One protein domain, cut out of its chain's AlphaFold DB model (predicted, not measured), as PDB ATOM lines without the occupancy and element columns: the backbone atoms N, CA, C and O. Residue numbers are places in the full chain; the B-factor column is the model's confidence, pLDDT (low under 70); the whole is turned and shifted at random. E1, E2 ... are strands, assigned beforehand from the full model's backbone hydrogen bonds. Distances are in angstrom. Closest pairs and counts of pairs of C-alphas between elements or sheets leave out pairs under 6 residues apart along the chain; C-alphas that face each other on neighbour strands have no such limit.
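Overview. This is residues 35 to 122 of the 146 residues of an uncharacterized protein of Nyssa sinensis (UniProt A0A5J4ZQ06). There is little regular structure: a small three-stranded sheet, E1 E2 E3, is partly covered by the hairpin E4 and E5, and residues 42 to 68 make a loop lobe at one end. The printed part has 88 residues and no named helix; five named strands, E1 to E5 along the chain, hold 21, all strand. Both sheets are antiparallel, and the whole is only just loose, close to compact: radius of gyration of the C-alphas 14.9 A, spans 45 by 31 by 21 A.

Along the chain. Find C-alpha 35 at (195.662, 182.319, 225.905), where E1, residues 35 to 39, begins and runs 14.0 A. Then come E2, 76 to 80, 13.1 A; E3, 89 to 93, 12.8 A; E4, 102 to 104; and E5, 116 to 118, ending at C-alpha 118 (185.658, 176.970, 243.054).

Arrangement. E1, E2 and E3 form a meander, each strand the antiparallel neighbour of the one before; look at N 38 and O 77, 2.8 A, and N 80 and O 89, 2.8 A. In the hairpin E4 and E5, N 104 and O 116 are 2.8 A apart. The closest C-alphas of E3 and E5, Val 92 and Gly 117, are 5.2 A apart. E1 is apart from E4 and E5.

Size, cuts and confidence. The C-alphas of Glu 48 and Gly 111 are farthest apart, 45.5 A. The printed part has no cut; links E1 to E2 and E4 to E5 are long. No printed residue is under 70 in pLDDT.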
ATOM      1  N   SER A  35     196.463 181.814 224.795       93.81
ATOM      2  CA  SER A  35     195.662 182.319 225.905       93.81
ATOM      3  C   SER A  35     194.185 182.174 225.572       93.81
ATOM      4  O   SER A  35     193.758 182.446 224.439       93.81
ATOM      5  N   GLY A  36     193.400 181.723 226.544       92.88
ATOM      6  CA  GLY A  36     191.987 181.474 226.342       92.88
ATOM      7  C   GLY A  36     191.235 181.095 227.606       92.88
ATOM      8  O   GLY A  36     191.772 181.062 228.712       92.88
ATOM      9  N   ARG A  37     189.945 180.834 227.398       94.56
ATOM     10  CA  ARG A  37     188.971 180.543 228.446       94.56
ATOM     11  C   ARG A  37     188.200 179.291 228.063       94.56
ATOM     12  O   ARG A  37     187.875 179.102 226.890       94.56
ATOM     13  N   ILE A  38     187.926 178.446 229.043       94.44
ATOM     14  CA  ILE A  38     187.166 177.204 228.899       94.44
ATOM     15  C   ILE A  38     186.039 177.235 229.928       94.44
ATOM     16  O   ILE A  38     186.260 177.592 231.081       94.44
ATOM     17  N   TRP A  39     184.835 176.844 229.522       95.81
ATOM     18  CA  TRP A  39     183.664 176.781 230.393       95.81
ATOM     19  C   TRP A  39     182.793 175.581 230.027       95.81
ATOM     20  O   TRP A  39     182.949 174.972 228.964       95.81
ATOM     21  N   ALA A  40     181.873 175.233 230.919       93.38
ATOM     22  CA  ALA A  40     180.890 174.184 230.697       93.38
ATOM     23  C   ALA A  40     179.488 174.785 230.543       93.38
ATOM     24  O   ALA A  40     179.179 175.837 231.103       93.38
ATOM     25  N   ARG A  41     178.639 174.092 229.779       93.94
ATOM     26  CA  ARG A  41     177.256 174.489 229.486       93.94
ATOM     27  C   ARG A  41     176.292 173.460 230.057       93.94
ATOM     28  O   ARG A  41     176.610 172.269 230.050       93.94
ATOM     29  N   THR A  42     175.121 173.893 230.518       88.88
ATOM     30  CA  THR A  42     174.094 172.993 231.074       88.88
ATOM     31  C   THR A  42     172.737 173.192 230.409       88.88
ATOM     32  O   THR A  42     172.454 174.250 229.848       88.88
ATOM     33  N   GLY A  43     171.898 172.150 230.454       89.12
ATOM     34  CA  GLY A  43     170.541 172.195 229.899       89.12
ATOM     35  C   GLY A  43     170.510 172.452 228.393       89.12
ATOM     36  O   GLY A  43     169.661 173.197 227.917       89.12
ATOM     37  N   CYS A  44     171.476 171.903 227.656       89.31
ATOM     38  CA  CYS A  44     171.605 172.167 226.230       89.31
ATOM     39  C   CYS A  44     170.717 171.257 225.383       89.31
ATOM     40  O   CYS A  44     170.710 170.041 225.578       89.31
ATOM     41  N   THR A  45     170.076 171.841 224.375       89.50
ATOM     42  CA  THR A  45     169.372 171.125 223.308       89.50
ATOM     43  C   THR A  45     169.872 171.643 221.970       89.50
ATOM     44  O   THR A  45     169.841 172.847 221.746       89.50
ATOM     45  N   PHE A  46     170.323 170.747 221.090       90.50
ATOM     46  CA  PHE A  46     170.782 171.078 219.739       90.50
ATOM     47  C   PHE A  46     170.104 170.179 218.706       90.50
ATOM     48  O   PHE A  46     169.837 169.007 218.978       90.50
ATOM     49  N   ASP A  47     169.863 170.724 217.519       90.44
ATOM     50  CA  ASP A  47     169.446 169.973 216.341       90.44
ATOM     51  C   ASP A  47     170.632 169.260 215.656       90.44
ATOM     52  O   ASP A  47     171.789 169.341 216.085       90.44
ATOM     53  N   GLU A  48     170.356 168.543 214.563       91.81
ATOM     54  CA  GLU A  48     171.382 167.821 213.796       91.81
ATOM     55  C   GLU A  48     172.412 168.742 213.118       91.81
ATOM     56  O   GLU A  48     173.519 168.301 212.797       91.81
ATOM     57  N   LEU A  49     172.065 170.017 212.923       91.19
ATOM     58  CA  LEU A  49     172.941 171.048 212.368       91.19
ATOM     59  C   LEU A  49     173.802 171.713 213.453       91.19
ATOM     60  O   LEU A  49     174.664 172.530 213.135       91.19
ATOM     61  N   GLY A  50     173.605 171.356 214.726       89.00
ATOM     62  CA  GLY A  50     174.307 171.948 215.857       89.00
ATOM     63  C   GLY A  50     173.780 173.329 216.244       89.00
ATOM     64  O   GLY A  50     174.502 174.072 216.905       89.00
ATOM     65  N   THR A  51     172.557 173.683 215.852       94.00
ATOM     66  CA  THR A  51     171.869 174.907 216.289       94.00
ATOM     67  C   THR A  51     170.925 174.576 217.439       94.00
ATOM     68  O   THR A  51     170.311 173.512 217.462       94.00
ATOM     69  N   GLY A  52     170.830 175.442 218.442       94.00
ATOM     70  CA  GLY A  52     170.106 175.126 219.663       94.00
ATOM     71  C   GLY A  52     170.233 176.190 220.736       94.00
ATOM     72  O   GLY A  52     170.439 177.357 220.424       94.00
ATOM     73  N   THR A  53     170.109 175.791 221.997       93.88
ATOM     74  CA  THR A  53     170.278 176.667 223.164       93.88
ATOM     75  C   THR A  53     170.793 175.877 224.362       93.88
ATOM     76  O   THR A  53     170.608 174.662 224.443       93.88
ATOM     77  N   CYS A  54     171.418 176.575 225.308       92.69
ATOM     78  CA  CYS A  54     171.744 176.075 226.642       92.69
ATOM     79  C   CYS A  54     171.137 176.994 227.705       92.69
ATOM     80  O   CYS A  54     171.026 178.199 227.492       92.69
ATOM     81  N   LEU A  55     170.788 176.434 228.865       93.19
ATOM     82  CA  LEU A  55     170.276 177.212 229.997       93.19
ATOM     83  C   LEU A  55     171.368 178.063 230.659       93.19
ATOM     84  O   LEU A  55     171.081 179.143 231.163       93.19
ATOM     85  N   THR A  56     172.616 177.583 230.669       94.88
ATOM     86  CA  THR A  56     173.766 178.327 231.210       94.88
ATOM     87  C   THR A  56     174.978 178.200 230.295       94.88
ATOM     88  O   THR A  56     175.179 177.155 229.659       94.88
ATOM     89  N   GLY A  57     175.792 179.256 230.233       95.75
ATOM     90  CA  GLY A  57     177.034 179.285 229.460       95.75
ATOM     91  C   GLY A  57     176.856 179.146 227.943       95.75
ATOM     92  O   GLY A  57     177.800 178.738 227.262       95.75
ATOM     93  N   ASP A  58     175.668 179.429 227.401       96.56
ATOM     94  CA  ASP A  58     175.420 179.370 225.956       96.56
ATOM     95  C   ASP A  58     176.414 180.245 225.166       96.56
ATOM     96  O   ASP A  58     177.019 181.157 225.716       96.56
ATOM     97  N   CYS A  59     176.629 179.955 223.886       96.69
ATOM     98  CA  CYS A  59     177.563 180.712 223.046       96.69
ATOM     99  C   CYS A  59     176.939 181.098 221.699       96.69
ATOM    100  O   CYS A  59     177.540 180.934 220.637       96.69
ATOM    101  N   GLY A  60     175.705 181.608 221.749       95.62
ATOM    102  CA  GLY A  60     174.967 182.080 220.577       95.62
ATOM    103  C   GLY A  60     174.145 180.986 219.900       95.62
ATOM    104  O   GLY A  60     173.968 181.015 218.683       95.62
ATOM    105  N   GLY A  61     173.679 180.010 220.677       94.94
ATOM    106  CA  GLY A  61     172.818 178.927 220.225       94.94
ATOM    107  C   GLY A  61     173.506 177.931 219.302       94.94
ATOM    108  O   GLY A  61     172.881 177.354 218.414       94.94
ATOM    109  N   ARG A  62     174.817 177.749 219.469       91.38
ATOM    110  CA  ARG A  62     175.635 176.882 218.619       91.38
ATOM    111  C   ARG A  62     176.313 175.809 219.436       91.38
ATOM    112  O   ARG A  62     176.873 176.078 220.495       91.38
ATOM    113  N   LEU A  63     176.338 174.590 218.915       89.81
ATOM    114  CA  LEU A  63     177.141 173.513 219.475       89.81
ATOM    115  C   LEU A  63     178.628 173.884 219.416       89.81
ATOM    116  O   LEU A  63     179.342 173.658 220.395       89.81
ATOM    117  N   GLU A  64     179.054 174.484 218.301       91.12
ATOM    118  CA  GLU A  64     180.402 174.998 218.072       91.12
ATOM    119  C   GLU A  64     180.451 176.518 218.270       91.12
ATOM    120  O   GLU A  64     179.800 177.257 217.537       91.12
ATOM    121  N   CYS A  65     181.195 176.994 219.275       89.44
ATOM    122  CA  CYS A  65     181.115 178.396 219.705       89.44
ATOM    123  C   CYS A  65     181.788 179.385 218.743       89.44
ATOM    124  O   CYS A  65     181.515 180.576 218.822       89.44
ATOM    125  N   ASP A  66     182.641 178.917 217.826       89.00
ATOM    126  CA  ASP A  66     183.218 179.727 216.739       89.00
ATOM    127  C   ASP A  66     183.823 181.075 217.197       89.00
ATOM    128  O   ASP A  66     183.615 182.129 216.603       89.00
ATOM    129  N   GLY A  67     184.544 181.064 218.322       88.00
ATOM    130  CA  GLY A  67     185.173 182.265 218.880       88.00
ATOM    131  C   GLY A  67     184.277 183.091 219.810       88.00
ATOM    132  O   GLY A  67     184.777 184.015 220.452       88.00
ATOM    133  N   MET A  68     182.994 182.749 219.945       93.44
ATOM    134  CA  MET A  68     182.073 183.385 220.888       93.44
ATOM    135  C   MET A  68     182.375 182.956 222.322       93.44
ATOM    136  O   MET A  68     182.632 181.786 222.591       93.44
ATOM    137  N   GLY A  69     182.358 183.902 223.258       92.62
ATOM    138  CA  GLY A  69     182.443 183.588 224.685       92.62
ATOM    139  C   GLY A  69     181.141 182.997 225.230       92.62
ATOM    140  O   GLY A  69     180.113 183.005 224.552       92.62
ATOM    141  N   ALA A  70     181.193 182.526 226.475       96.06
ATOM    142  CA  ALA A  70     179.998 182.189 227.235       96.06
ATOM    143  C   ALA A  70     179.106 183.427 227.402       96.06
ATOM    144  O   ALA A  70     179.600 184.514 227.698       96.06
ATOM    145  N   THR A  71     177.797 183.253 227.277       97.75
ATOM    146  CA  THR A  71     176.806 184.165 227.835       97.75
ATOM    147  C   THR A  71     176.786 183.954 229.352       97.75
ATOM    148  O   THR A  71     176.474 182.839 229.788       97.75
ATOM    149  N   PRO A  72     177.133 184.976 230.161       97.25
ATOM    150  CA  PRO A  72     177.064 184.887 231.615       97.25
ATOM    151  C   PRO A  72     175.640 184.570 232.105       97.25
ATOM    152  O   PRO A  72     174.675 185.005 231.467       97.25
ATOM    153  N   PRO A  73     175.485 183.874 233.242       97.75
ATOM    154  CA  PRO A  73     176.553 183.450 234.150       97.75
ATOM    155  C   PRO A  73     177.262 182.141 233.758       97.75
ATOM    156  O   PRO A  73     176.626 181.167 233.340       97.75
ATOM    157  N   ALA A  74     178.588 182.102 233.924       97.75
ATOM    158  CA  ALA A  74     179.405 180.913 233.685       97.75
ATOM    159  C   ALA A  74     180.718 180.926 234.481       97.75
ATOM    160  O   ALA A  74     181.492 181.875 234.402       97.75
ATOM    161  N   SER A  75     181.021 179.811 235.153       98.00
ATOM    162  CA  SER A  75     182.342 179.598 235.752       98.00
ATOM    163  C   SER A  75     183.386 179.347 234.667       98.00
ATOM    164  O   SER A  75     183.192 178.495 233.793       98.00
ATOM    165  N   LEU A  76     184.512 180.056 234.743       97.88
ATOM    166  CA  LEU A  76     185.556 180.029 233.723       97.88
ATOM    167  C   LEU A  76     186.841 179.397 234.258       97.88
ATOM    168  O   LEU A  76     187.271 179.675 235.373       97.88
ATOM    169  N   PHE A  77     187.475 178.568 233.435       97.38
ATOM    170  CA  PHE A  77     188.893 178.251 233.543       97.38
ATOM    171  C   PHE A  77     189.642 179.153 232.572       97.38
ATOM    172  O   PHE A  77     189.444 179.047 231.358       97.38
ATOM    173  N   GLU A  78     190.492 180.023 233.097       96.75
ATOM    174  CA  GLU A  78     191.303 180.943 232.307       96.75
ATOM    175  C   GLU A  78     192.751 180.458 232.331       96.75
ATOM    176  O   GLU A  78     193.260 180.024 233.365       96.75
ATOM    177  N   ILE A  79     193.413 180.462 231.173       95.44
ATOM    178  CA  ILE A  79     194.794 179.993 231.058       95.44
ATOM    179  C   ILE A  79     195.550 180.764 229.982       95.44
ATOM    180  O   ILE A  79     195.034 181.055 228.904       95.44
ATOM    181  N   THR A  80     196.810 181.050 230.280       95.00
ATOM    182  CA  THR A  80     197.812 181.583 229.364       95.00
ATOM    183  C   THR A  80     199.035 180.682 229.425       95.00
ATOM    184  O   THR A  80     199.655 180.548 230.479       95.00
ATOM    185  N   LEU A  81     199.355 180.044 228.302       93.75
ATOM    186  CA  LEU A  81     200.520 179.182 228.161       93.75
ATOM    187  C   LEU A  81     201.749 180.020 227.823       93.75
ATOM    188  O   LEU A  81     201.698 180.846 226.910       93.75
ATOM    189  N   GLY A  82     202.850 179.781 228.527       93.25
ATOM    190  CA  GLY A  82     204.123 180.443 228.261       93.25
ATOM    191  C   GLY A  82     204.692 180.088 226.883       93.25
ATOM    192  O   GLY A  82     204.298 179.104 226.246       93.25
ATOM    193  N   THR A  83     205.644 180.894 226.408       94.19
ATOM    194  CA  THR A  83     206.477 180.545 225.252       94.19
ATOM    195  C   THR A  83     207.881 180.150 225.714       94.19
ATOM    196  O   THR A  83     208.535 180.887 226.444       94.19
ATOM    197  N   GLY A  84     208.380 178.991 225.272       89.12
ATOM    198  CA  GLY A  84     209.710 178.508 225.665       89.12
ATOM    199  C   GLY A  84     209.777 178.156 227.154       89.12
ATOM    200  O   GLY A  84     209.052 177.271 227.596       89.12
ATOM    201  N   ASP A  85     210.636 178.853 227.901       89.25
ATOM    202  CA  ASP A  85     210.847 178.650 229.346       89.25
ATOM    203  C   ASP A  85     209.975 179.573 230.223       89.25
ATOM    204  O   ASP A  85     210.141 179.637 231.446       89.25
ATOM    205  N   GLU A  86     209.059 180.331 229.615       92.62
ATOM    206  CA  GLU A  86     208.098 181.153 230.346       92.62
ATOM    207  C   GLU A  86     207.086 180.299 231.117       92.62
ATOM    208  O   GLU A  86     206.776 179.162 230.763       92.62
ATOM    209  N   LYS A  87     206.548 180.871 232.198       92.88
ATOM    210  CA  LYS A  87     205.569 180.193 233.049       92.88
ATOM    211  C   LYS A  87     204.176 180.239 232.436       92.88
ATOM    212  O   LYS A  87     203.765 181.266 231.902       92.88
ATOM    213  N   ASP A  88     203.427 179.167 232.656       93.00
ATOM    214  CA  ASP A  88     201.982 179.162 232.466       93.00
ATOM    215  C   ASP A  88     201.294 179.894 233.628       93.00
ATOM    216  O   ASP A  88     201.680 179.748 234.794       93.00
ATOM    217  N   PHE A  89     200.235 180.633 233.315       94.25
ATOM    218  CA  PHE A  89     199.346 181.262 234.288       94.25
ATOM    219  C   PHE A  89     197.936 180.745 234.078       94.25
ATOM    220  O   PHE A  89     197.486 180.620 232.943       94.25
ATOM    221  N   TYR A  90     197.243 180.433 235.163       95.75
ATOM    222  CA  TYR A  90     195.870 179.972 235.099       95.75
ATOM    223  C   TYR A  90     195.129 180.270 236.390       95.75
ATOM    224  O   TYR A  90     195.728 180.351 237.465       95.75
ATOM    225  N   ASP A  91     193.815 180.357 236.274       97.25
ATOM    226  CA  ASP A  91     192.912 180.576 237.387       97.25
ATOM    227  C   ASP A  91     191.522 180.002 237.083       97.25
ATOM    228  O   ASP A  91     191.213 179.560 235.971       97.25
ATOM    229  N   VAL A  92     190.704 179.934 238.131       97.94
ATOM    230  CA  VAL A  92     189.270 179.692 238.008       97.94
ATOM    231  C   VAL A  92     188.570 180.973 238.423       97.94
ATOM    232  O   VAL A  92     188.743 181.433 239.553       97.94
ATOM    233  N   SER A  93     187.771 181.513 237.511       97.25
ATOM    234  CA  SER A  93     187.134 182.813 237.639       97.25
ATOM    235  C   SER A  93     185.619 182.668 237.708       97.25
ATOM    236  O   SER A  93     185.000 181.905 236.963       97.25
ATOM    237  N   ILE A  94     185.034 183.416 238.642       96.50
ATOM    238  CA  ILE A  94     183.586 183.606 238.797       96.50
ATOM    239  C   ILE A  94     183.195 185.069 238.546       96.50
ATOM    240  O   ILE A  94     182.142 185.518 238.989       96.50
ATOM    241  N   VAL A  95     184.068 185.838 237.881       97.12
ATOM    242  CA  VAL A  95     183.802 187.243 237.529       97.12
ATOM    243  C   VAL A  95     182.589 187.346 236.607       97.12
ATOM    244  O   VAL A  95     181.744 188.213 236.808       97.12
ATOM    245  N   ASP A  96     182.469 186.406 235.668       96.94
ATOM    246  CA  ASP A  96     181.332 186.275 234.754       96.94
ATOM    247  C   ASP A  96     180.221 185.382 235.350       96.94
ATOM    248  O   ASP A  96     179.438 184.784 234.616       96.94
ATOM    249  N   GLY A  97     180.155 185.262 236.679       97.62
ATOM    250  CA  GLY A  97     179.204 184.415 237.395       97.62
ATOM    251  C   GLY A  97     179.645 182.954 237.537       97.62
ATOM    252  O   GLY A  97     180.775 182.554 237.254       97.62
ATOM    253  N   TYR A  98     178.731 182.133 238.024       98.19
ATOM    254  CA  TYR A  98     178.905 180.741 238.399       98.19
ATOM    255  C   TYR A  98     177.731 179.913 237.892       98.19
ATOM    256  O   TYR A  98     176.570 180.259 238.058       98.19
ATOM    257  N   ASN A  99     178.030 178.758 237.312       95.94
ATOM    258  CA  ASN A  99     177.012 177.773 236.946       95.94
ATOM    259  C   ASN A  99     177.367 176.365 237.436       95.94
ATOM    260  O   ASN A  99     176.482 175.591 237.801       95.94
ATOM    261  N   LEU A 100     178.657 176.024 237.467       95.75
ATOM    262  CA  LEU A 100     179.152 174.703 237.828       95.75
ATOM    263  C   LEU A 100     180.437 174.793 238.656       95.75
ATOM    264  O   LEU A 100     181.274 175.658 238.394       95.75
ATOM    265  N   PRO A 101     180.656 173.854 239.594       94.94
ATOM    266  CA  PRO A 101     181.914 173.783 240.314       94.94
ATOM    267  C   PRO A 101     183.040 173.370 239.361       94.94
ATOM    268  O   PRO A 101     182.879 172.475 238.527       94.94
ATOM    269  N   LEU A 102     184.200 174.004 239.508       93.69
ATOM    270  CA  LEU A 102     185.322 173.861 238.589       93.69
ATOM    271  C   LEU A 102     186.652 173.839 239.339       93.69
ATOM    272  O   LEU A 102     186.879 174.613 240.269       93.69
ATOM    273  N   ILE A 103     187.548 172.952 238.901       95.88
ATOM    274  CA  ILE A 103     188.926 172.866 239.380       95.88
ATOM    275  C   ILE A 103     189.894 172.707 238.205       95.88
ATOM    276  O   ILE A 103     189.735 171.831 237.355       95.88
ATOM    277  N   ALA A 104     190.927 173.535 238.198       94.69
ATOM    278  CA  ALA A 104     192.096 173.429 237.348       94.69
ATOM    279  C   ALA A 104     193.241 172.828 238.166       94.69
ATOM    280  O   ALA A 104     193.793 173.471 239.057       94.69
ATOM    281  N   ALA A 105     193.583 171.572 237.880       93.81
ATOM    282  CA  ALA A 105     194.661 170.856 238.552       93.81
ATOM    283  C   ALA A 105     195.778 170.541 237.545       93.81
ATOM    284  O   ALA A 105     195.603 169.660 236.693       93.81
ATOM    285  N   PRO A 106     196.925 171.237 237.610       92.12
ATOM    286  CA  PRO A 106     198.011 171.011 236.672       92.12
ATOM    287  C   PRO A 106     198.629 169.622 236.902       92.12
ATOM    288  O   PRO A 106     198.730 169.129 238.027       92.12
ATOM    289  N   ARG A 107     199.044 168.955 235.822       89.19
ATOM    290  CA  ARG A 107     199.673 167.626 235.874       89.19
ATOM    291  C   ARG A 107     201.052 167.694 235.237       89.19
ATOM    292  O   ARG A 107     201.199 168.339 234.210       89.19
ATOM    293  N   ARG A 108     202.022 166.959 235.799       83.69
ATOM    294  CA  ARG A 108     203.421 166.913 235.315       83.69
ATOM    295  C   ARG A 108     204.062 168.308 235.273       83.69
ATOM    296  O   ARG A 108     204.470 168.785 234.223       83.69
ATOM    297  N   VAL A 109     204.104 168.952 236.434       82.38
ATOM    298  CA  VAL A 109     204.567 170.333 236.598       82.38
ATOM    299  C   VAL A 109     206.070 170.405 236.846       82.38
ATOM    300  O   VAL A 109     206.626 169.554 237.541       82.38
ATOM    301  N   TYR A 110     206.707 171.450 236.322       79.25
ATOM    302  CA  TYR A 110     208.042 171.875 236.729       79.25
ATOM    303  C   TYR A 110     207.891 173.075 237.675       79.25
ATOM    304  O   TYR A 110     207.431 174.138 237.266       79.25
ATOM    305  N   GLY A 111     208.237 172.900 238.954       79.00
ATOM    306  CA  GLY A 111     208.032 173.911 240.000       79.00
ATOM    307  C   GLY A 111     206.745 173.720 240.817       79.00
ATOM    308  O   GLY A 111     206.142 172.649 240.813       79.00
ATOM    309  N   GLY A 112     206.356 174.749 241.577       82.25
ATOM    310  CA  GLY A 112     205.218 174.712 242.504       82.25
ATOM    311  C   GLY A 112     203.937 175.282 241.899       82.25
ATOM    312  O   GLY A 112     203.624 176.447 242.126       82.25
ATOM    313  N   CYS A 113     203.199 174.470 241.144       90.38
ATOM    314  CA  CYS A 113     201.894 174.842 240.592       90.38
ATOM    315  C   CYS A 113     200.772 174.189 241.416       90.38
ATOM    316  O   CYS A 113     200.701 172.962 241.496       90.38
ATOM    317  N   ASN A 114     199.904 175.003 242.023       93.25
ATOM    318  CA  ASN A 114     198.802 174.540 242.873       93.25
ATOM    319  C   ASN A 114     197.491 174.446 242.092       93.25
ATOM    320  O   ASN A 114     197.259 175.216 241.171       93.25
ATOM    321  N   ALA A 115     196.590 173.557 242.504       95.12
ATOM    322  CA  ALA A 115     195.249 173.563 241.937       95.12
ATOM    323  C   ALA A 115     194.525 174.892 242.238       95.12
ATOM    324  O   ALA A 115     194.594 175.392 243.361       95.12
ATOM    325  N   ALA A 116     193.808 175.424 241.249       96.19
ATOM    326  CA  ALA A 116     192.905 176.566 241.387       96.19
ATOM    327  C   ALA A 116     191.466 176.082 241.196       96.19
ATOM    328  O   ALA A 116     191.217 175.223 240.352       96.19
ATOM    329  N   GLY A 117     190.502 176.583 241.967       95.75
ATOM    330  CA  GLY A 117     189.127 176.123 241.808       95.75
ATOM    331  C   GLY A 117     188.104 176.783 242.712       95.75
ATOM    332  O   GLY A 117     188.427 177.284 243.787       95.75
ATOM    333  N   CYS A 118     186.853 176.694 242.275       95.88
ATOM    334  CA  CYS A 118     185.658 176.970 243.054       95.88
ATOM    335  C   CYS A 118     184.813 175.693 243.054       95.88
ATOM    336  O   CYS A 118     184.155 175.368 242.069       95.88
ATOM    337  N   VAL A 119     184.897 174.919 244.138       94.81
ATOM    338  CA  VAL A 119     184.216 173.613 244.258       94.81
ATOM    339  C   VAL A 119     182.922 173.685 245.069       94.81
ATOM    340  O   VAL A 119     182.152 172.726 245.096       94.81
ATOM    341  N   SER A 120     182.690 174.812 245.742       93.31
ATOM    342  CA  SER A 120     181.471 175.073 246.504       93.31
ATOM    343  C   SER A 120     180.314 175.392 245.565       93.31
ATOM    344  O   SER A 120     180.492 176.097 244.577       93.31
ATOM    345  N   ASN A 121     179.110 174.933 245.909       93.38
ATOM    346  CA  ASN A 121     177.915 175.274 245.148       93.38
ATOM    347  C   ASN A 121     177.431 176.697 245.479       93.38
ATOM    348  O   ASN A 121     176.664 176.881 246.426       93.38
ATOM    349  N   VAL A 122     177.869 177.687 244.696       96.19
ATOM    350  CA  VAL A 122     177.507 179.105 244.886       96.19
ATOM    351  C   VAL A 122     176.001 179.341 244.716       96.19
ATOM    352  O   VAL A 122     175.437 180.179 245.418       96.19
TER     353      VAL A 122